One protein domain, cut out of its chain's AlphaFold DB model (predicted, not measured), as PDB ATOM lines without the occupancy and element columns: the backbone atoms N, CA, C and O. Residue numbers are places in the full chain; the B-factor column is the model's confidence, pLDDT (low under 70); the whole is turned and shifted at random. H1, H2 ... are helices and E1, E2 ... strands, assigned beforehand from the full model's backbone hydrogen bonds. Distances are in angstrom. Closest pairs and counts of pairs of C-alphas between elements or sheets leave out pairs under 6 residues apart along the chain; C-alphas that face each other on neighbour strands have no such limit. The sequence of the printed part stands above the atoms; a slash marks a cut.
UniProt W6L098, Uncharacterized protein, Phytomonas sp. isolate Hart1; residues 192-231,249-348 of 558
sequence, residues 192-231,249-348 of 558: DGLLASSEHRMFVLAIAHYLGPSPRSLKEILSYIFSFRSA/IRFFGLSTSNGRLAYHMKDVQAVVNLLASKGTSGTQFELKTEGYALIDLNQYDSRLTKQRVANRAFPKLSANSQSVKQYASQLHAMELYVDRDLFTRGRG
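This is residues 192 to 231 and 249 to 348 of the 558 residues of an uncharacterized protein of Phytomonas sp. isolate Hart1 (UniProt W6L098). The model is an elongated body of two lobes joined through the short helix H5: in one lobe H2 and H4 cross each other, with H1 at the first end of H2, H3 close by and the small hairpin of E1 and E2 at the last residues of H2 and H4; in the other lobe H8 crosses the long helix H6, with H7 at the last end of H6 and H9 near it. A loop of residues 249 to 264 makes the far end of the first lobe, and H9 makes the far end of the second. The printed part has 140 residues with nine named helices and two named strands, in the order H1 H2 H3 H4 E1 E2 H5 H6 H7 H8 H9, and its class is mostly helix. The sheet has the order E1, E2 and is antiparallel. The whole is compact by its radius of gyration of the C-alphas, 15.6 A, and spans 53 by 31 by 29 A.

H1 is residues 192 to 196, with C-alpha 192 at (-6.194, -47.692, 10.074). H2, residues 198 to 211, is 20.5 A from first to last C-alpha, and H3, residues 218 to 230, is 19.8 A. After the cut, H4 is residues 265 to 275, 15.5 A long. E1 is residues 276 to 278 and E2 residues 284 to 287, where C-alpha 287 is at (-5.909, -41.740, 25.165). H5 is residues 289 to 292. H6, the longest helix, is residues 303 to 318, 21.3 A long, with a kink of 32 degrees near residue 312. H7 is residues 321 to 326, H8 residues 328 to 335, and H9 residues 340 to 348, ending with C-alpha 348 at (5.414, -21.272, 31.606).

H1 and H2 touch only at the corner, closest at the C-alphas of Leu 195 and Arg 201, 4.5 A apart. H2 touches H4 with residues 204 to 208 alone, closest at the C-alphas of Val 204 and Val 271, 6.6 A; at 71 degrees they are only just about perpendicular. H3 and H4 only just touch, with 3 pairs of C-alphas within 8 A, the closest being those of Leu 222 and Met 265, 7.2 A. E1 and E2 form an antiparallel hairpin, with N 277 and O 286 at 2.8 A, within hydrogen-bond range. Residues 216 to 217 pair antiparallel with residues 284 to 285 of E2. H5 touches H6, closest at the C-alphas of Tyr 292 and Ala 313, 5.5 A, and is close to H2 but not clearly touching, with the C-alphas of Ala 208 and Gly 291 at 5.7 A. H6 is the hub. It touches H8 at a steep tilt of 46 degrees, opposite ways, with the C-alphas of Ala 310 and Met 334 at 5.0 A. H6 and H7 only just touch, and only at the corner, with 3 pairs of C-alphas within 8 A; those of Ser 318 and Val 324 are closest, at 5.4 A. H9 is close to H6 but not clearly touching, at a shallow tilt of 30 degrees, the same way; the closest C-alphas, of Asn 311 and Leu 342, are 7.6 A apart. H2 and H6 are apart. In H1, H4, H7 and H8 every O i to N i+4 pair is within hydrogen-bond range; the counts are 8 of 10 in H2, 6 of 9 in H3, 10 of 12 in H6 and 3 of 5 in H9, and H5 is too short for such a pair.

The two C-alphas farthest apart, of Asn 258 and Gly 348, are 55.2 A apart. Residues 232 to 248 are not printed, and C-alphas 231 and 249 are 14.0 A apart across the cut, within the link from H3 to H4. Of the links that are printed whole, none is long. The mean pLDDT of the printed part is 85.0, and it is under 70 at residues 228 to 231, 249 to 262 and 342 to 348.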
ATOM      1  N   ASP A 192      -5.670 -48.038  11.404       91.44
ATOM      2  CA  ASP A 192      -6.194 -47.692  10.074       91.44
ATOM      3  C   ASP A 192      -7.034 -48.821   9.465       91.44
ATOM      4  O   ASP A 192      -8.097 -48.570   8.901       91.44
ATOM      5  N   GLY A 193      -6.613 -50.079   9.642       89.75
ATOM      6  CA  GLY A 193      -7.376 -51.240   9.184       89.75
ATOM      7  C   GLY A 193      -8.716 -51.390   9.909       89.75
ATOM      8  O   GLY A 193      -9.706 -51.796   9.304       89.75
ATOM      9  N   LEU A 194      -8.775 -51.016  11.191       88.94
ATOM     10  CA  LEU A 194     -10.026 -51.000  11.954       88.94
ATOM     11  C   LEU A 194     -10.950 -49.861  11.541       88.94
ATOM     12  O   LEU A 194     -12.161 -50.049  11.488       88.94
ATOM     13  N   LEU A 195     -10.392 -48.691  11.240       89.75
ATOM     14  CA  LEU A 195     -11.165 -47.529  10.810       89.75
ATOM     15  C   LEU A 195     -11.692 -47.666   9.374       89.75
ATOM     16  O   LEU A 195     -12.719 -47.068   9.057       89.75
ATOM     17  N   ALA A 196     -11.028 -48.462   8.529       88.12
ATOM     18  CA  ALA A 196     -11.483 -48.775   7.175       88.12
ATOM     19  C   ALA A 196     -12.739 -49.668   7.151       88.12
ATOM     20  O   ALA A 196     -13.543 -49.575   6.225       88.12
ATOM     21  N   SER A 197     -12.937 -50.511   8.172       86.81
ATOM     22  CA  SER A 197     -14.160 -51.305   8.332       86.81
ATOM     23  C   SER A 197     -15.256 -50.470   8.992       86.81
ATOM     24  O   SER A 197     -15.093 -50.006  10.120       86.81
ATOM     25  N   SER A 198     -16.399 -50.299   8.324       78.44
ATOM     26  CA  SER A 198     -17.546 -49.554   8.868       78.44
ATOM     27  C   SER A 198     -18.055 -50.136  10.195       78.44
ATOM     28  O   SER A 198     -18.402 -49.379  11.102       78.44
ATOM     29  N   GLU A 199     -18.029 -51.466  10.342       79.88
ATOM     30  CA  GLU A 199     -18.459 -52.172  11.554       79.88
ATOM     31  C   GLU A 199     -17.527 -51.912  12.746       79.88
ATOM     32  O   GLU A 199     -17.982 -51.653  13.865       79.88
ATOM     33  N   HIS A 200     -16.211 -51.955  12.518       86.69
ATOM     34  CA  HIS A 200     -15.212 -51.745  13.570       86.69
ATOM     35  C   HIS A 200     -15.004 -50.265  13.879       86.69
ATOM     36  O   HIS A 200     -14.736 -49.910  15.028       86.69
ATOM     37  N   ARG A 201     -15.199 -49.383  12.895       89.56
ATOM     38  CA  ARG A 201     -15.066 -47.936  13.065       89.56
ATOM     39  C   ARG A 201     -15.961 -47.415  14.181       89.56
ATOM     40  O   ARG A 201     -15.467 -46.722  15.065       89.56
ATOM     41  N   MET A 202     -17.244 -47.778  14.201       87.69
ATOM     42  CA  MET A 202     -18.166 -47.310  15.247       87.69
ATOM     43  C   MET A 202     -17.753 -47.783  16.644       87.69
ATOM     44  O   MET A 202     -17.846 -47.025  17.608       87.69
ATOM     45  N   PHE A 203     -17.232 -49.005  16.752       90.69
ATOM     46  CA  PHE A 203     -16.712 -49.552  18.003       90.69
ATOM     47  C   PHE A 203     -15.464 -48.809  18.498       90.69
ATOM     48  O   PHE A 203     -15.388 -48.424  19.667       90.69
ATOM     49  N   VAL A 204     -14.511 -48.550  17.601       94.25
ATOM     50  CA  VAL A 204     -13.296 -47.779  17.896       94.25
ATOM     51  C   VAL A 204     -13.655 -46.351  18.320       94.25
ATOM     52  O   VAL A 204     -13.155 -45.872  19.340       94.25
ATOM     53  N   LEU A 205     -14.564 -45.693  17.592       93.62
ATOM     54  CA  LEU A 205     -15.047 -44.352  17.925       93.62
ATOM     55  C   LEU A 205     -15.738 -44.326  19.290       93.62
ATOM     56  O   LEU A 205     -15.476 -43.412  20.070       93.62
ATOM     57  N   ALA A 206     -16.551 -45.332  19.618       92.69
ATOM     58  CA  ALA A 206     -17.223 -45.408  20.912       92.69
ATOM     59  C   ALA A 206     -16.230 -45.480  22.083       92.69
ATOM     60  O   ALA A 206     -16.370 -44.751  23.067       92.69
ATOM     61  N   ILE A 207     -15.185 -46.306  21.959       95.06
ATOM     62  CA  ILE A 207     -14.128 -46.401  22.976       95.06
ATOM     63  C   ILE A 207     -13.354 -45.081  23.084       95.06
ATOM     64  O   ILE A 207     -13.099 -44.615  24.197       95.06
ATOM     65  N   ALA A 208     -13.008 -44.454  21.954       96.88
ATOM     66  CA  ALA A 208     -12.313 -43.167  21.943       96.88
ATOM     67  C   ALA A 208     -13.132 -42.079  22.656       96.88
ATOM     68  O   ALA A 208     -12.635 -41.420  23.568       96.88
ATOM     69  N   HIS A 209     -14.415 -41.933  22.326       95.50
ATOM     70  CA  HIS A 209     -15.255 -40.908  22.942       95.50
ATOM     71  C   HIS A 209     -15.515 -41.166  24.429       95.50
ATOM     72  O   HIS A 209     -15.579 -40.212  25.207       95.50
ATOM     73  N   TYR A 210     -15.610 -42.430  24.853       95.81
ATOM     74  CA  TYR A 210     -15.754 -42.775  26.267       95.81
ATOM     75  C   TYR A 210     -14.507 -42.414  27.094       95.81
ATOM     76  O   TYR A 210     -14.622 -41.935  28.223       95.81
ATOM     77  N   LEU A 211     -13.311 -42.599  26.527       96.69
ATOM     78  CA  LEU A 211     -12.034 -42.284  27.181       96.69
ATOM     79  C   LEU A 211     -11.615 -40.808  27.067       96.69
ATOM     80  O   LEU A 211     -10.744 -40.361  27.813       96.69
ATOM     81  N   GLY A 212     -12.202 -40.048  26.140       96.31
ATOM     82  CA  GLY A 212     -11.867 -38.642  25.894       96.31
ATOM     83  C   GLY A 212     -11.884 -37.755  27.146       96.31
ATOM     84  O   GLY A 212     -10.885 -37.083  27.424       96.31
ATOM     85  N   PRO A 213     -12.983 -37.753  27.920       96.56
ATOM     86  CA  PRO A 213     -13.155 -36.877  29.079       96.56
ATOM     87  C   PRO A 213     -12.223 -37.211  30.256       96.56
ATOM     88  O   PRO A 213     -11.723 -36.306  30.936       96.56
ATOM     89  N   SER A 214     -11.972 -38.497  30.519       95.56
ATOM     90  CA  SER A 214     -11.153 -38.944  31.650       95.56
ATOM     91  C   SER A 214     -10.537 -40.335  31.454       95.56
ATOM     92  O   SER A 214     -11.104 -41.153  30.731       95.56
ATOM     93  N   PRO A 215      -9.392 -40.643  32.103       95.75
ATOM     94  CA  PRO A 215      -8.785 -41.959  32.036       95.75
ATOM     95  C   PRO A 215      -9.672 -42.961  32.761       95.75
ATOM     96  O   PRO A 215     -10.161 -42.677  33.857       95.75
ATOM     97  N   ARG A 216      -9.846 -44.145  32.179       96.50
ATOM     98  CA  ARG A 216     -10.710 -45.196  32.734       96.50
ATOM     99  C   ARG A 216      -9.957 -46.501  32.886       96.50
ATOM    100  O   ARG A 216      -9.031 -46.805  32.136       96.50
ATOM    101  N   SER A 217     -10.346 -47.287  33.874       96.56
ATOM    102  CA  SER A 217      -9.883 -48.661  34.034       96.56
ATOM    103  C   SER A 217     -10.509 -49.568  32.971       96.56
ATOM    104  O   SER A 217     -11.624 -49.330  32.509       96.56
ATOM    105  N   LEU A 218      -9.835 -50.670  32.624       95.50
ATOM    106  CA  LEU A 218     -10.391 -51.653  31.683       95.50
ATOM    107  C   LEU A 218     -11.758 -52.183  32.149       95.50
ATOM    108  O   LEU A 218     -12.637 -52.418  31.329       95.50
ATOM    109  N   LYS A 219     -11.964 -52.316  33.466       95.19
ATOM    110  CA  LYS A 219     -13.239 -52.751  34.052       95.19
ATOM    111  C   LYS A 219     -14.382 -51.778  33.740       95.19
ATOM    112  O   LYS A 219     -15.458 -52.230  33.366       95.19
ATOM    113  N   GLU A 220     -14.152 -50.471  33.870       94.38
ATOM    114  CA  GLU A 220     -15.149 -49.442  33.534       94.38
ATOM    115  C   GLU A 220     -15.461 -49.441  32.036       94.38
ATOM    116  O   GLU A 220     -16.628 -49.405  31.662       94.38
ATOM    117  N   ILE A 221     -14.437 -49.565  31.184       94.19
ATOM    118  CA  ILE A 221     -14.608 -49.619  29.723       94.19
ATOM    119  C   ILE A 221     -15.453 -50.837  29.329       94.19
ATOM    120  O   ILE A 221     -16.420 -50.704  28.584       94.19
ATOM    121  N   LEU A 222     -15.132 -52.021  29.859       91.50
ATOM    122  CA  LEU A 222     -15.904 -53.237  29.599       91.50
ATOM    123  C   LEU A 222     -17.339 -53.104  30.115       91.50
ATOM    124  O   LEU A 222     -18.271 -53.492  29.416       91.50
ATOM    125  N   SER A 223     -17.527 -52.525  31.306       90.81
ATOM    126  CA  SER A 223     -18.867 -52.252  31.824       90.81
ATOM    127  C   SER A 223     -19.629 -51.334  30.876       90.81
ATOM    128  O   SER A 223     -20.734 -51.672  30.499       90.81
ATOM    129  N   TYR A 224     -19.046 -50.226  30.424       88.88
ATOM    130  CA  TYR A 224     -19.704 -49.300  29.501       88.88
ATOM    131  C   TYR A 224     -20.131 -49.982  28.193       88.88
ATOM    132  O   TYR A 224     -21.301 -49.912  27.810       88.88
ATOM    133  N   ILE A 225     -19.213 -50.715  27.556       87.12
ATOM    134  CA  ILE A 225     -19.468 -51.407  26.286       87.12
ATOM    135  C   ILE A 225     -20.540 -52.498  26.438       87.12
ATOM    136  O   ILE A 225     -21.381 -52.662  25.555       87.12
ATOM    137  N   PHE A 226     -20.554 -53.233  27.555       84.25
ATOM    138  CA  PHE A 226     -21.495 -54.340  27.757       84.25
ATOM    139  C   PHE A 226     -22.811 -53.941  28.456       84.25
ATOM    140  O   PHE A 226     -23.818 -54.632  28.288       84.25
ATOM    141  N   SER A 227     -22.858 -52.823  29.190       78.75
ATOM    142  CA  SER A 227     -24.053 -52.336  29.907       78.75
ATOM    143  C   SER A 227     -25.117 -51.734  28.986       78.75
ATOM    144  O   SER A 227     -26.300 -51.735  29.349       78.75
ATOM    145  N   PHE A 228     -24.733 -51.283  27.784       63.34
ATOM    146  CA  PHE A 228     -25.631 -50.674  26.789       63.34
ATOM    147  C   PHE A 228     -26.787 -51.605  26.358       63.34
ATOM    148  O   PHE A 228     -27.801 -51.159  25.834       63.34
ATOM    149  N   ARG A 229     -26.679 -52.910  26.643       53.56
ATOM    150  CA  ARG A 229     -27.635 -53.958  26.254       53.56
ATOM    151  C   ARG A 229     -28.873 -54.080  27.158       53.56
ATOM    152  O   ARG A 229     -29.809 -54.783  26.799       53.56
ATOM    153  N   SER A 230     -28.889 -53.441  28.331       49.66
ATOM    154  CA  SER A 230     -29.976 -53.616  29.320       49.66
ATOM    155  C   SER A 230     -31.087 -52.562  29.247       49.66
ATOM    156  O   SER A 230     -32.061 -52.638  29.995       49.66
ATOM    157  N   ALA A 231     -30.944 -51.534  28.407       45.38
ATOM    158  CA  ALA A 231     -31.986 -50.535  28.208       45.38
ATOM    159  C   ALA A 231     -32.916 -50.998  27.078       45.38
ATOM    160  O   ALA A 231     -32.668 -50.725  25.908       45.38
ATOM    161  N   ILE A 249     -23.280 -40.560  25.841       52.94
ATOM    162  CA  ILE A 249     -22.831 -40.632  24.449       52.94
ATOM    163  C   ILE A 249     -23.701 -41.676  23.757       52.94
ATOM    164  O   ILE A 249     -23.662 -42.860  24.105       52.94
ATOM    165  N   ARG A 250     -24.553 -41.229  22.828       48.75
ATOM    166  CA  ARG A 250     -25.458 -42.102  22.072       48.75
ATOM    167  C   ARG A 250     -24.699 -42.753  20.918       48.75
ATOM    168  O   ARG A 250     -24.627 -42.192  19.832       48.75
ATOM    169  N   PHE A 251     -24.178 -43.957  21.132       53.28
ATOM    170  CA  PHE A 251     -23.711 -44.800  20.029       53.28
ATOM    171  C   PHE A 251     -24.815 -45.765  19.601       53.28
ATOM    172  O   PHE A 251     -25.342 -46.526  20.412       53.28
ATOM    173  N   PHE A 252     -25.176 -45.734  18.318       46.75
ATOM    174  CA  PHE A 252     -26.122 -46.681  17.741       46.75
ATOM    175  C   PHE A 252     -25.426 -48.024  17.463       46.75
ATOM    176  O   PHE A 252     -24.469 -48.088  16.701       46.75
ATOM    177  N   GLY A 253     -25.937 -49.086  18.097       50.00
ATOM    178  CA  GLY A 253     -25.870 -50.479  17.638       50.00
ATOM    179  C   GLY A 253     -24.489 -51.135  17.508       50.00
ATOM    180  O   GLY A 253     -24.005 -51.325  16.402       50.00
ATOM    181  N   LEU A 254     -23.921 -51.633  18.614       59.81
ATOM    182  CA  LEU A 254     -22.799 -52.600  18.598       59.81
ATOM    183  C   LEU A 254     -23.266 -54.071  18.554       59.81
ATOM    184  O   LEU A 254     -22.506 -54.995  18.859       59.81
ATOM    185  N   SER A 255     -24.537 -54.299  18.227       56.00
ATOM    186  CA  SER A 255     -25.127 -55.634  18.156       56.00
ATOM    187  C   SER A 255     -25.063 -56.150  16.727       56.00
ATOM    188  O   SER A 255     -25.480 -55.461  15.800       56.00
ATOM    189  N   THR A 256     -24.624 -57.397  16.556       59.69
ATOM    190  CA  THR A 256     -24.920 -58.136  15.320       59.69
ATOM    191  C   THR A 256     -26.440 -58.222  15.125       59.69
ATOM    192  O   THR A 256     -27.191 -58.178  16.106       59.69
ATOM    193  N   SER A 257     -26.908 -58.415  13.890       56.88
ATOM    194  CA  SER A 257     -28.325 -58.677  13.566       56.88
ATOM    195  C   SER A 257     -28.947 -59.818  14.391       56.88
ATOM    196  O   SER A 257     -30.160 -59.882  14.564       56.88
ATOM    197  N   ASN A 258     -28.108 -60.677  14.974       52.03
ATOM    198  CA  ASN A 258     -28.482 -61.844  15.771       52.03
ATOM    199  C   ASN A 258     -28.515 -61.546  17.285       52.03
ATOM    200  O   ASN A 258     -28.625 -62.459  18.105       52.03
ATOM    201  N   GLY A 259     -28.299 -60.290  17.682       55.31
ATOM    202  CA  GLY A 259     -28.237 -59.852  19.072       55.31
ATOM    203  C   GLY A 259     -27.008 -60.333  19.851       55.31
ATOM    204  O   GLY A 259     -26.921 -60.030  21.037       55.31
ATOM    205  N   ARG A 260     -26.054 -61.066  19.254       54.72
ATOM    206  CA  ARG A 260     -24.803 -61.481  19.923       54.72
ATOM    207  C   ARG A 260     -23.799 -60.329  19.974       54.72
ATOM    208  O   ARG A 260     -23.770 -59.496  19.065       54.72
ATOM    209  N   LEU A 261     -22.976 -60.313  21.031       55.97
ATOM    210  CA  LEU A 261     -21.839 -59.397  21.160       55.97
ATOM    211  C   LEU A 261     -20.908 -59.605  19.962       55.97
ATOM    212  O   LEU A 261     -20.387 -60.703  19.788       55.97
ATOM    213  N   ALA A 262     -20.717 -58.563  19.151       67.31
ATOM    214  CA  ALA A 262     -19.781 -58.589  18.027       67.31
ATOM    215  C   ALA A 262     -18.309 -58.617  18.484       67.31
ATOM    216  O   ALA A 262     -17.427 -58.907  17.686       67.31
ATOM    217  N   TYR A 263     -18.046 -58.328  19.765       81.75
ATOM    218  CA  TYR A 263     -16.702 -58.140  20.309       81.75
ATOM    219  C   TYR A 263     -16.535 -58.840  21.662       81.75
ATOM    220  O   TYR A 263     -17.369 -58.710  22.563       81.75
ATOM    221  N   HIS A 264     -15.430 -59.564  21.819       88.00
ATOM    222  CA  HIS A 264     -15.010 -60.204  23.063       88.00
ATOM    223  C   HIS A 264     -14.205 -59.251  23.968       88.00
ATOM    224  O   HIS A 264     -13.794 -58.161  23.584       88.00
ATOM    225  N   MET A 265     -13.903 -59.667  25.201       89.44
ATOM    226  CA  MET A 265     -13.036 -58.879  26.094       89.44
ATOM    227  C   MET A 265     -11.642 -58.629  25.488       89.44
ATOM    228  O   MET A 265     -11.091 -57.539  25.633       89.44
ATOM    229  N   LYS A 266     -11.086 -59.633  24.790       90.94
ATOM    230  CA  LYS A 266      -9.778 -59.546  24.114       90.94
ATOM    231  C   LYS A 266      -9.774 -58.458  23.034       90.94
ATOM    232  O   LYS A 266      -8.796 -57.730  22.905       90.94
ATOM    233  N   ASP A 267     -10.892 -58.321  22.333       90.31
ATOM    234  CA  ASP A 267     -11.121 -57.350  21.268       90.31
ATOM    235  C   ASP A 267     -11.148 -55.914  21.808       90.31
ATOM    236  O   ASP A 267     -10.406 -55.049  21.342       90.31
ATOM    237  N   VAL A 268     -11.932 -55.677  22.870       92.75
ATOM    238  CA  VAL A 268     -11.963 -54.385  23.578       92.75
ATOM    239  C   VAL A 268     -10.567 -54.026  24.080       92.75
ATOM    240  O   VAL A 268     -10.108 -52.901  23.898       92.75
ATOM    241  N   GLN A 269      -9.863 -54.984  24.685       94.75
ATOM    242  CA  GLN A 269      -8.518 -54.755  25.198       94.75
ATOM    243  C   GLN A 269      -7.517 -54.427  24.080       94.75
ATOM    244  O   GLN A 269      -6.679 -53.545  24.266       94.75
ATOM    245  N   ALA A 270      -7.609 -55.091  22.925       93.88
ATOM    246  CA  ALA A 270      -6.776 -54.793  21.765       93.88
ATOM    247  C   ALA A 270      -6.999 -53.354  21.271       93.88
ATOM    248  O   ALA A 270      -6.035 -52.602  21.136       93.88
ATOM    249  N   VAL A 271      -8.258 -52.935  21.107       95.00
ATOM    250  CA  VAL A 271      -8.595 -51.566  20.679       95.00
ATOM    251  C   VAL A 271      -8.158 -50.524  21.710       95.00
ATOM    252  O   VAL A 271      -7.568 -49.507  21.344       95.00
ATOM    253  N   VAL A 272      -8.358 -50.780  23.006       96.12
ATOM    254  CA  VAL A 272      -7.884 -49.885  24.075       96.12
ATOM    255  C   VAL A 272      -6.360 -49.745  24.044       96.12
ATOM    256  O   VAL A 272      -5.856 -48.637  24.184       96.12
ATOM    257  N   ASN A 273      -5.611 -50.826  23.813       95.31
ATOM    258  CA  ASN A 273      -4.148 -50.762  23.717       95.31
ATOM    259  C   ASN A 273      -3.662 -49.989  22.476       95.31
ATOM    260  O   ASN A 273      -2.585 -49.384  22.512       95.31
ATOM    261  N   LEU A 274      -4.443 -49.996  21.388       95.88
ATOM    262  CA  LEU A 274      -4.176 -49.171  20.210       95.88
ATOM    263  C   LEU A 274      -4.406 -47.688  20.535       95.88
ATOM    264  O   LEU A 274      -3.473 -46.894  20.414       95.88
ATOM    265  N   LEU A 275      -5.596 -47.339  21.033       96.88
ATOM    266  CA  LEU A 275      -6.035 -45.954  21.254       96.88
ATOM    267  C   LEU A 275      -5.419 -45.268  22.478       96.88
ATOM    268  O   LEU A 275      -5.300 -44.042  22.512       96.88
ATOM    269  N   ALA A 276      -5.077 -46.033  23.511       96.94
ATOM    270  CA  ALA A 276      -4.713 -45.518  24.820       96.94
ATOM    271  C   ALA A 276      -3.414 -46.136  25.340       96.94
ATOM    272  O   ALA A 276      -2.966 -47.207  24.933       96.94
ATOM    273  N   SER A 277      -2.783 -45.418  26.258       96.31
ATOM    274  CA  SER A 277      -1.621 -45.867  27.017       96.31
ATOM    275  C   SER A 277      -1.992 -45.941  28.492       96.31
ATOM    276  O   SER A 277      -2.876 -45.221  28.957       96.31
ATOM    277  N   LYS A 278      -1.348 -46.836  29.241       95.25
ATOM    278  CA  LYS A 278      -1.524 -46.860  30.694       95.25
ATOM    279  C   LYS A 278      -0.938 -45.574  31.276       95.25
ATOM    280  O   LYS A 278       0.207 -45.242  30.985       95.25
ATOM    281  N   GLY A 279      -1.727 -44.868  32.082       87.25
ATOM    282  CA  GLY A 279      -1.279 -43.684  32.809       87.25
ATOM    283  C   GLY A 279      -0.234 -44.022  33.878       87.25
ATOM    284  O   GLY A 279       0.118 -45.183  34.088       87.25
ATOM    285  N   THR A 280       0.228 -43.007  34.609       80.62
ATOM    286  CA  THR A 280       1.267 -43.141  35.652       80.62
ATOM    287  C   THR A 280       0.897 -44.110  36.777       80.62
ATOM    288  O   THR A 280       1.779 -44.725  37.367       80.62
ATOM    289  N   SER A 281      -0.396 -44.289  37.055       81.62
ATOM    290  CA  SER A 281      -0.902 -45.254  38.039       81.62
ATOM    291  C   SER A 281      -0.893 -46.708  37.548       81.62
ATOM    292  O   SER A 281      -1.128 -47.619  38.338       81.62
ATOM    293  N   GLY A 282      -0.681 -46.951  36.250       87.94
ATOM    294  CA  GLY A 282      -0.685 -48.279  35.625       87.94
ATOM    295  C   GLY A 282      -2.059 -48.960  35.514       87.94
ATOM    296  O   GLY A 282      -2.187 -49.960  34.805       87.94
ATOM    297  N   THR A 283      -3.088 -48.435  36.185       90.56
ATOM    298  CA  THR A 283      -4.435 -49.029  36.264       90.56
ATOM    299  C   THR A 283      -5.437 -48.388  35.312       90.56
ATOM    300  O   THR A 283      -6.365 -49.058  34.853       90.56
ATOM    301  N   GLN A 284      -5.253 -47.106  35.004       95.12
ATOM    302  CA  GLN A 284      -6.129 -46.343  34.122       95.12
ATOM    303  C   GLN A 284      -5.491 -46.159  32.747       95.12
ATOM    304  O   GLN A 284      -4.279 -45.978  32.627       95.12
ATOM    305  N   PHE A 285      -6.324 -46.188  31.716       97.06
ATOM    306  CA  PHE A 285      -5.949 -45.946  30.334       97.06
ATOM    307  C   PHE A 285      -6.278 -44.508  29.965       97.06
ATOM    308  O   PHE A 285      -7.408 -44.060  30.147       97.06
ATOM    309  N   GLU A 286      -5.290 -43.795  29.439       96.19
ATOM    310  CA  GLU A 286      -5.441 -42.453  28.896       96.19
ATOM    311  C   GLU A 286      -5.197 -42.478  27.387       96.19
ATOM    312  O   GLU A 286      -4.229 -43.087  26.921       96.19
ATOM    313  N   LEU A 287      -6.057 -41.807  26.617       97.38
ATOM    314  CA  LEU A 287      -5.909 -41.740  25.165       97.38
ATOM    315  C   LEU A 287      -4.550 -41.172  24.750       97.38
ATOM    316  O   LEU A 287      -4.033 -40.206  25.331       97.38
ATOM    317  N   LYS A 288      -3.995 -41.787  23.708       96.25
ATOM    318  CA  LYS A 288      -2.858 -41.275  22.949       96.25
ATOM    319  C   LYS A 288      -3.333 -40.206  21.962       96.25
ATOM    320  O   LYS A 288      -4.532 -39.956  21.824       96.25
ATOM    321  N   THR A 289      -2.388 -39.581  21.270       95.00
ATOM    322  CA  THR A 289      -2.657 -38.558  20.254       95.00
ATOM    323  C   THR A 289      -3.591 -39.078  19.160       95.00
ATOM    324  O   THR A 289      -4.549 -38.399  18.807       95.00
ATOM    325  N   GLU A 290      -3.388 -40.315  18.704       94.19
ATOM    326  CA  GLU A 290      -4.206 -40.960  17.671       94.19
ATOM    327  C   GLU A 290      -5.642 -41.183  18.150       94.19
ATOM    328  O   GLU A 290      -6.586 -41.023  17.388       94.19
ATOM    329  N   GLY A 291      -5.829 -41.502  19.434       96.38
ATOM    330  CA  GLY A 291      -7.157 -41.653  20.018       96.38
ATOM    331  C   GLY A 291      -7.909 -40.327  20.136       96.38
ATOM    332  O   GLY A 291      -9.099 -40.270  19.839       96.38
ATOM    333  N   TYR A 292      -7.216 -39.248  20.515       96.88
ATOM    334  CA  TYR A 292      -7.802 -37.904  20.547       96.88
ATOM    335  C   TYR A 292      -8.148 -37.373  19.151       96.88
ATOM    336  O   TYR A 292      -9.144 -36.665  19.008       96.88
ATOM    337  N   ALA A 293      -7.393 -37.763  18.123       95.25
ATOM    338  CA  ALA A 293      -7.678 -37.409  16.733       95.25
ATOM    339  C   ALA A 293      -9.018 -37.966  16.216       95.25
ATOM    340  O   ALA A 293      -9.571 -37.456  15.248       95.25
ATOM    341  N   LEU A 294      -9.566 -38.995  16.870       96.00
ATOM    342  CA  LEU A 294     -10.843 -39.611  16.498       96.00
ATOM    343  C   LEU A 294     -12.063 -38.978  17.181       96.00
ATOM    344  O   LEU A 294     -13.191 -39.397  16.919       96.00
ATOM    345  N   ILE A 295     -11.860 -38.017  18.085       96.38
ATOM    346  CA  ILE A 295     -12.946 -37.441  18.879       96.38
ATOM    347  C   ILE A 295     -13.663 -36.325  18.121       96.38
ATOM    348  O   ILE A 295     -13.065 -35.312  17.759       96.38
ATOM    349  N   ASP A 296     -14.978 -36.454  18.012       95.62
ATOM    350  CA  ASP A 296     -15.882 -35.388  17.611       95.62
ATOM    351  C   ASP A 296     -16.497 -34.728  18.856       95.62
ATOM    352  O   ASP A 296     -17.275 -35.326  19.604       95.62
ATOM    353  N   LEU A 297     -16.148 -33.458  19.086       94.75
ATOM    354  CA  LEU A 297     -16.660 -32.690  20.223       94.75
ATOM    355  C   LEU A 297     -18.179 -32.496  20.184       94.75
ATOM    356  O   LEU A 297     -18.782 -32.242  21.229       94.75
ATOM    357  N   ASN A 298     -18.809 -32.600  19.013       93.56
ATOM    358  CA  ASN A 298     -20.248 -32.415  18.875       93.56
ATOM    359  C   ASN A 298     -21.056 -33.586  19.436       93.56
ATOM    360  O   ASN A 298     -22.231 -33.400  19.736       93.56
ATOM    361  N   GLN A 299     -20.426 -34.741  19.677       91.75
ATOM    362  CA  GLN A 299     -21.085 -35.895  20.294       91.75
ATOM    363  C   GLN A 299     -21.291 -35.763  21.808       91.75
ATOM    364  O   GLN A 299     -21.957 -36.602  22.411       91.75
ATOM    365  N   TYR A 300     -20.719 -34.738  22.445       92.62
ATOM    366  CA  TYR A 300     -20.934 -34.479  23.865       92.62
ATOM    367  C   TYR A 300     -22.007 -33.409  24.060       92.62
ATOM    368  O   TYR A 300     -21.834 -32.270  23.637       92.62
ATOM    369  N   ASP A 301     -23.070 -33.730  24.793       89.56
ATOM    370  CA  ASP A 301     -24.163 -32.778  25.046       89.56
ATOM    371  C   ASP A 301     -23.744 -31.629  25.981       89.56
ATOM    372  O   ASP A 301     -24.180 -30.485  25.852       89.56
ATOM    373  N   SER A 302     -22.866 -31.918  26.945       94.00
ATOM    374  CA  SER A 302     -22.469 -30.961  27.980       94.00
ATOM    375  C   SER A 302     -21.255 -30.134  27.567       94.00
ATOM    376  O   SER A 302     -20.171 -30.675  27.325       94.00
ATOM    377  N   ARG A 303     -21.391 -28.800  27.615       92.50
ATOM    378  CA  ARG A 303     -20.279 -27.848  27.417       92.50
ATOM    379  C   ARG A 303     -19.086 -28.151  28.327       92.50
ATOM    380  O   ARG A 303     -17.947 -28.069  27.882       92.50
ATOM    381  N   LEU A 304     -19.343 -28.544  29.574       92.06
ATOM    382  CA  LEU A 304     -18.296 -28.875  30.541       92.06
ATOM    383  C   LEU A 304     -17.537 -30.150  30.141       92.06
ATOM    384  O   LEU A 304     -16.326 -30.243  30.332       92.06
ATOM    385  N   THR A 305     -18.223 -31.114  29.522       93.50
ATOM    386  CA  THR A 305     -17.567 -32.306  28.966       93.50
ATOM    387  C   THR A 305     -16.738 -31.948  27.736       93.50
ATOM    388  O   THR A 305     -15.577 -32.347  27.675       93.50
ATOM    389  N   LYS A 306     -17.276 -31.132  26.814       96.31
ATOM    390  CA  LYS A 306     -16.519 -30.617  25.655       96.31
ATOM    391  C   LYS A 306     -15.229 -29.922  26.094       96.31
ATOM    392  O   LYS A 306     -14.165 -30.231  25.573       96.31
ATOM    393  N   GLN A 307     -15.308 -29.063  27.111       95.06
ATOM    394  CA  GLN A 307     -14.165 -28.375  27.717       95.06
ATOM    395  C   GLN A 307     -13.148 -29.342  28.330       95.06
ATOM    396  O   GLN A 307     -11.958 -29.247  28.036       95.06
ATOM    397  N   ARG A 308     -13.587 -30.329  29.125       95.06
ATOM    398  CA  ARG A 308     -12.686 -31.357  29.683       95.06
ATOM    399  C   ARG A 308     -11.960 -32.137  28.589       95.06
ATOM    400  O   ARG A 308     -10.756 -32.345  28.695       95.06
ATOM    401  N   VAL A 309     -12.676 -32.552  27.549       96.44
ATOM    402  CA  VAL A 309     -12.105 -33.277  26.407       96.44
ATOM    403  C   VAL A 309     -11.100 -32.396  25.668       96.44
ATOM    404  O   VAL A 309      -9.962 -32.814  25.466       96.44
ATOM    405  N   ALA A 310     -11.482 -31.160  25.335       96.50
ATOM    406  CA  ALA A 310     -10.633 -30.206  24.630       96.50
ATOM    407  C   ALA A 310      -9.345 -29.899  25.412       96.50
ATOM    408  O   ALA A 310      -8.254 -29.993  24.854       96.50
ATOM    409  N   ASN A 311      -9.442 -29.656  26.722       95.19
ATOM    410  CA  ASN A 311      -8.291 -29.407  27.598       95.19
ATOM    411  C   ASN A 311      -7.265 -30.550  27.610       95.19
ATOM    412  O   ASN A 311      -6.079 -30.309  27.836       95.19
ATOM    413  N   ARG A 312      -7.696 -31.795  27.379       94.75
ATOM    414  CA  ARG A 312      -6.803 -32.964  27.336       94.75
ATOM    415  C   ARG A 312      -6.280 -33.259  25.939       94.75
ATOM    416  O   ARG A 312      -5.115 -33.621  25.787       94.75
ATOM    417  N   ALA A 313      -7.146 -33.124  24.939       95.50
ATOM    418  CA  ALA A 313      -6.837 -33.409  23.548       95.50
ATOM    419  C   ALA A 313      -5.880 -32.367  22.964       95.50
ATOM    420  O   ALA A 313      -4.873 -32.716  22.348       95.50
ATOM    421  N   PHE A 314      -6.153 -31.084  23.215       94.81
ATOM    422  CA  PHE A 314      -5.452 -29.973  22.584       94.81
ATOM    423  C   PHE A 314      -3.938 -29.982  22.849       94.81
ATOM    424  O   PHE A 314      -3.182 -29.880  21.881       94.81
ATOM    425  N   PRO A 315      -3.425 -30.182  24.084       93.44
ATOM    426  CA  PRO A 315      -1.981 -30.256  24.314       93.44
ATOM    427  C   PRO A 315      -1.307 -31.422  23.580       93.44
ATOM    428  O   PRO A 315      -0.178 -31.276  23.124       93.44
ATOM    429  N   LYS A 316      -1.991 -32.565  23.442       93.56
ATOM    430  CA  LYS A 316      -1.452 -33.765  22.780       93.56
ATOM    431  C   LYS A 316      -1.425 -33.611  21.261       93.56
ATOM    432  O   LYS A 316      -0.421 -33.935  20.635       93.56
ATOM    433  N   LEU A 317      -2.493 -33.060  20.685       93.81
ATOM    434  CA  LEU A 317      -2.601 -32.804  19.247       93.81
ATOM    435  C   LEU A 317      -1.704 -31.637  18.795       93.81
ATOM    436  O   LEU A 317      -1.153 -31.681  17.699       93.81
ATOM    437  N   SER A 318      -1.503 -30.624  19.646       93.00
ATOM    438  CA  SER A 318      -0.668 -29.452  19.333       93.00
ATOM    439  C   SER A 318       0.829 -29.625  19.617       93.00
ATOM    440  O   SER A 318       1.628 -28.771  19.228       93.00
ATOM    441  N   ALA A 319       1.241 -30.701  20.298       90.81
ATOM    442  CA  ALA A 319       2.644 -30.930  20.647       90.81
ATOM    443  C   ALA A 319       3.532 -31.250  19.431       90.81
ATOM    444  O   ALA A 319       4.721 -30.937  19.450       90.81
ATOM    445  N   ASN A 320       2.974 -31.859  18.381       85.44
ATOM    446  CA  ASN A 320       3.702 -32.254  17.177       85.44
ATOM    447  C   ASN A 320       3.279 -31.384  15.983       85.44
ATOM    448  O   ASN A 320       2.098 -31.313  15.653       85.44
ATOM    449  N   SER A 321       4.241 -30.755  15.300       76.00
ATOM    450  CA  SER A 321       3.987 -29.889  14.138       76.00
ATOM    451  C   SER A 321       3.288 -30.616  12.984       76.00
ATOM    452  O   SER A 321       2.493 -30.007  12.268       76.00
ATOM    453  N   GLN A 322       3.533 -31.920  12.822       87.00
ATOM    454  CA  GLN A 322       2.846 -32.742  11.827       87.00
ATOM    455  C   GLN A 322       1.374 -32.968  12.203       87.00
ATOM    456  O   GLN A 322       0.497 -32.818  11.356       87.00
ATOM    457  N   SER A 323       1.095 -33.233  13.483       82.75
ATOM    458  CA  SER A 323      -0.269 -33.373  14.006       82.75
ATOM    459  C   SER A 323      -1.052 -32.062  13.922       82.75
ATOM    460  O   SER A 323      -2.227 -32.083  13.575       82.75
ATOM    461  N   VAL A 324      -0.403 -30.912  14.140       86.62
ATOM    462  CA  VAL A 324      -1.044 -29.595  13.976       86.62
ATOM    463  C   VAL A 324      -1.553 -29.393  12.551       86.62
ATOM    464  O   VAL A 324      -2.684 -28.953  12.368       86.62
ATOM    465  N   LYS A 325      -0.747 -29.743  11.540       88.00
ATOM    466  CA  LYS A 325      -1.172 -29.653  10.135       88.00
ATOM    467  C   LYS A 325      -2.283 -30.651   9.812       88.00
ATOM    468  O   LYS A 325      -3.240 -30.292   9.138       88.00
ATOM    469  N   GLN A 326      -2.158 -31.883  10.300       90.00
ATOM    470  CA  GLN A 326      -3.113 -32.955  10.018       90.00
ATOM    471  C   GLN A 326      -4.484 -32.724  10.678       90.00
ATOM    472  O   GLN A 326      -5.503 -33.083  10.097       90.00
ATOM    473  N   TYR A 327      -4.517 -32.108  11.862       91.88
ATOM    474  CA  TYR A 327      -5.727 -31.943  12.677       91.88
ATOM    475  C   TYR A 327      -6.115 -30.473  12.881       91.88
ATOM    476  O   TYR A 327      -6.729 -30.129  13.891       91.88
ATOM    477  N   ALA A 328      -5.765 -29.589  11.940       90.31
ATOM    478  CA  ALA A 328      -5.981 -28.145  12.065       90.31
ATOM    479  C   ALA A 328      -7.457 -27.775  12.321       90.31
ATOM    480  O   ALA A 328      -7.749 -26.975  13.209       90.31
ATOM    481  N   SER A 329      -8.392 -28.405  11.601       90.88
ATOM    482  CA  SER A 329      -9.834 -28.183  11.781       90.88
ATOM    483  C   SER A 329     -10.318 -28.608  13.170       90.88
ATOM    484  O   SER A 329     -11.062 -27.883  13.831       90.88
ATOM    485  N   GLN A 330      -9.853 -29.761  13.653       92.75
ATOM    486  CA  GLN A 330     -10.211 -30.286  14.966       92.75
ATOM    487  C   GLN A 330      -9.616 -29.434  16.096       92.75
ATOM    488  O   GLN A 330     -10.297 -29.152  17.080       92.75
ATOM    489  N   LEU A 331      -8.369 -28.976  15.941       93.81
ATOM    490  CA  LEU A 331      -7.722 -28.054  16.875       93.81
ATOM    491  C   LEU A 331      -8.478 -26.725  16.962       93.81
ATOM    492  O   LEU A 331      -8.704 -26.249  18.071       93.81
ATOM    493  N   HIS A 332      -8.936 -26.178  15.832       93.06
ATOM    494  CA  HIS A 332      -9.760 -24.967  15.811       93.06
ATOM    495  C   HIS A 332     -11.092 -25.174  16.553       93.06
ATOM    496  O   HIS A 332     -11.510 -24.332  17.345       93.06
ATOM    497  N   ALA A 333     -11.758 -26.316  16.351       92.00
ATOM    498  CA  ALA A 333     -12.982 -26.641  17.083       92.00
ATOM    499  C   ALA A 333     -12.732 -26.788  18.595       92.00
ATOM    500  O   ALA A 333     -13.539 -26.332  19.405       92.00
ATOM    501  N   MET A 334     -11.607 -27.396  18.985       94.50
ATOM    502  CA  MET A 334     -11.205 -27.541  20.386       94.50
ATOM    503  C   MET A 334     -10.840 -26.206  21.031       94.50
ATOM    504  O   MET A 334     -11.167 -26.010  22.198       94.50
ATOM    505  N   GLU A 335     -10.222 -25.279  20.298       93.25
ATOM    506  CA  GLU A 335      -9.781 -23.976  20.814       93.25
ATOM    507  C   GLU A 335     -10.923 -23.168  21.451       93.25
ATOM    508  O   GLU A 335     -10.712 -22.497  22.460       93.25
ATOM    509  N   LEU A 336     -12.151 -23.314  20.941       92.75
ATOM    510  CA  LEU A 336     -13.360 -22.692  21.499       92.75
ATOM    511  C   LEU A 336     -13.696 -23.161  22.926       92.75
ATOM    512  O   LEU A 336     -14.393 -22.464  23.665       92.75
ATOM    513  N   TYR A 337     -13.238 -24.356  23.298       94.31
ATOM    514  CA  TYR A 337     -13.550 -25.003  24.570       94.31
ATOM    515  C   TYR A 337     -12.332 -25.165  25.484       94.31
ATOM    516  O   TYR A 337     -12.511 -25.564  26.630       94.31
ATOM    517  N   VAL A 338     -11.111 -24.890  25.014       91.94
ATOM    518  CA  VAL A 338      -9.903 -24.988  25.846       91.94
ATOM    519  C   VAL A 338      -9.842 -23.830  26.838       91.94
ATOM    520  O   VAL A 338      -9.926 -22.656  26.478       91.94
ATOM    521  N   ASP A 339      -9.589 -24.158  28.098       88.75
ATOM    522  CA  ASP A 339      -9.239 -23.184  29.122       88.75
ATOM    523  C   ASP A 339      -7.859 -22.601  28.840       88.75
ATOM    524  O   ASP A 339      -6.815 -23.221  29.080       88.75
ATOM    525  N   ARG A 340      -7.852 -21.348  28.386       77.25
ATOM    526  CA  ARG A 340      -6.626 -20.576  28.138       77.25
ATOM    527  C   ARG A 340      -5.726 -20.480  29.385       77.25
ATOM    528  O   ARG A 340      -4.500 -20.416  29.261       77.25
ATOM    529  N   ASP A 341      -6.307 -20.570  30.582       70.81
ATOM    530  CA  ASP A 341      -5.586 -20.556  31.863       70.81
ATOM    531  C   ASP A 341      -4.806 -21.854  32.148       70.81
ATOM    532  O   ASP A 341      -3.727 -21.818  32.747       70.81
ATOM    533  N   LEU A 342      -5.312 -23.011  31.701       63.12
ATOM    534  CA  LEU A 342      -4.614 -24.296  31.843       63.12
ATOM    535  C   LEU A 342      -3.407 -24.369  30.898       63.12
ATOM    536  O   LEU A 342      -2.338 -24.852  31.282       63.12
ATOM    537  N   PHE A 343      -3.544 -23.819  29.690       57.53
ATOM    538  CA  PHE A 343      -2.485 -23.833  28.682       57.53
ATOM    539  C   PHE A 343      -1.317 -22.893  29.027       57.53
ATOM    540  O   PHE A 343      -0.147 -23.263  28.886       57.53
ATOM    541  N   THR A 344      -1.610 -21.697  29.546       57.19
ATOM    542  CA  THR A 344      -0.582 -20.707  29.921       57.19
ATOM    543  C   THR A 344       0.240 -21.127  31.145       57.19
ATOM    544  O   THR A 344       1.445 -20.870  31.189       57.19
ATOM    545  N   ARG A 345      -0.350 -21.848  32.112       53.88
ATOM    546  CA  ARG A 345       0.392 -22.376  33.276       53.88
ATOM    547  C   ARG A 345       1.260 -23.592  32.941       53.88
ATOM    548  O   ARG A 345       2.356 -23.709  33.490       53.88
ATOM    549  N   GLY A 346       0.809 -24.457  32.029       48.28
ATOM    550  CA  GLY A 346       1.515 -25.691  31.661       48.28
ATOM    551  C   GLY A 346       2.849 -25.466  30.939       48.28
ATOM    552  O   GLY A 346       3.814 -26.171  31.221       48.28
ATOM    553  N   ARG A 347       2.943 -24.458  30.055       48.69
ATOM    554  CA  ARG A 347       4.198 -24.144  29.337       48.69
ATOM    555  C   ARG A 347       5.143 -23.196  30.089       48.69
ATOM    556  O   ARG A 347       6.339 -23.220  29.816       48.69
ATOM    557  N   GLY A 348       4.641 -22.377  31.018       40.97
ATOM    558  CA  GLY A 348       5.414 -21.272  31.606       40.97
ATOM    559  C   GLY A 348       5.973 -21.485  33.016       40.97
ATOM    560  O   GLY A 348       6.918 -20.794  33.385       40.97
TER     561      GLY A 348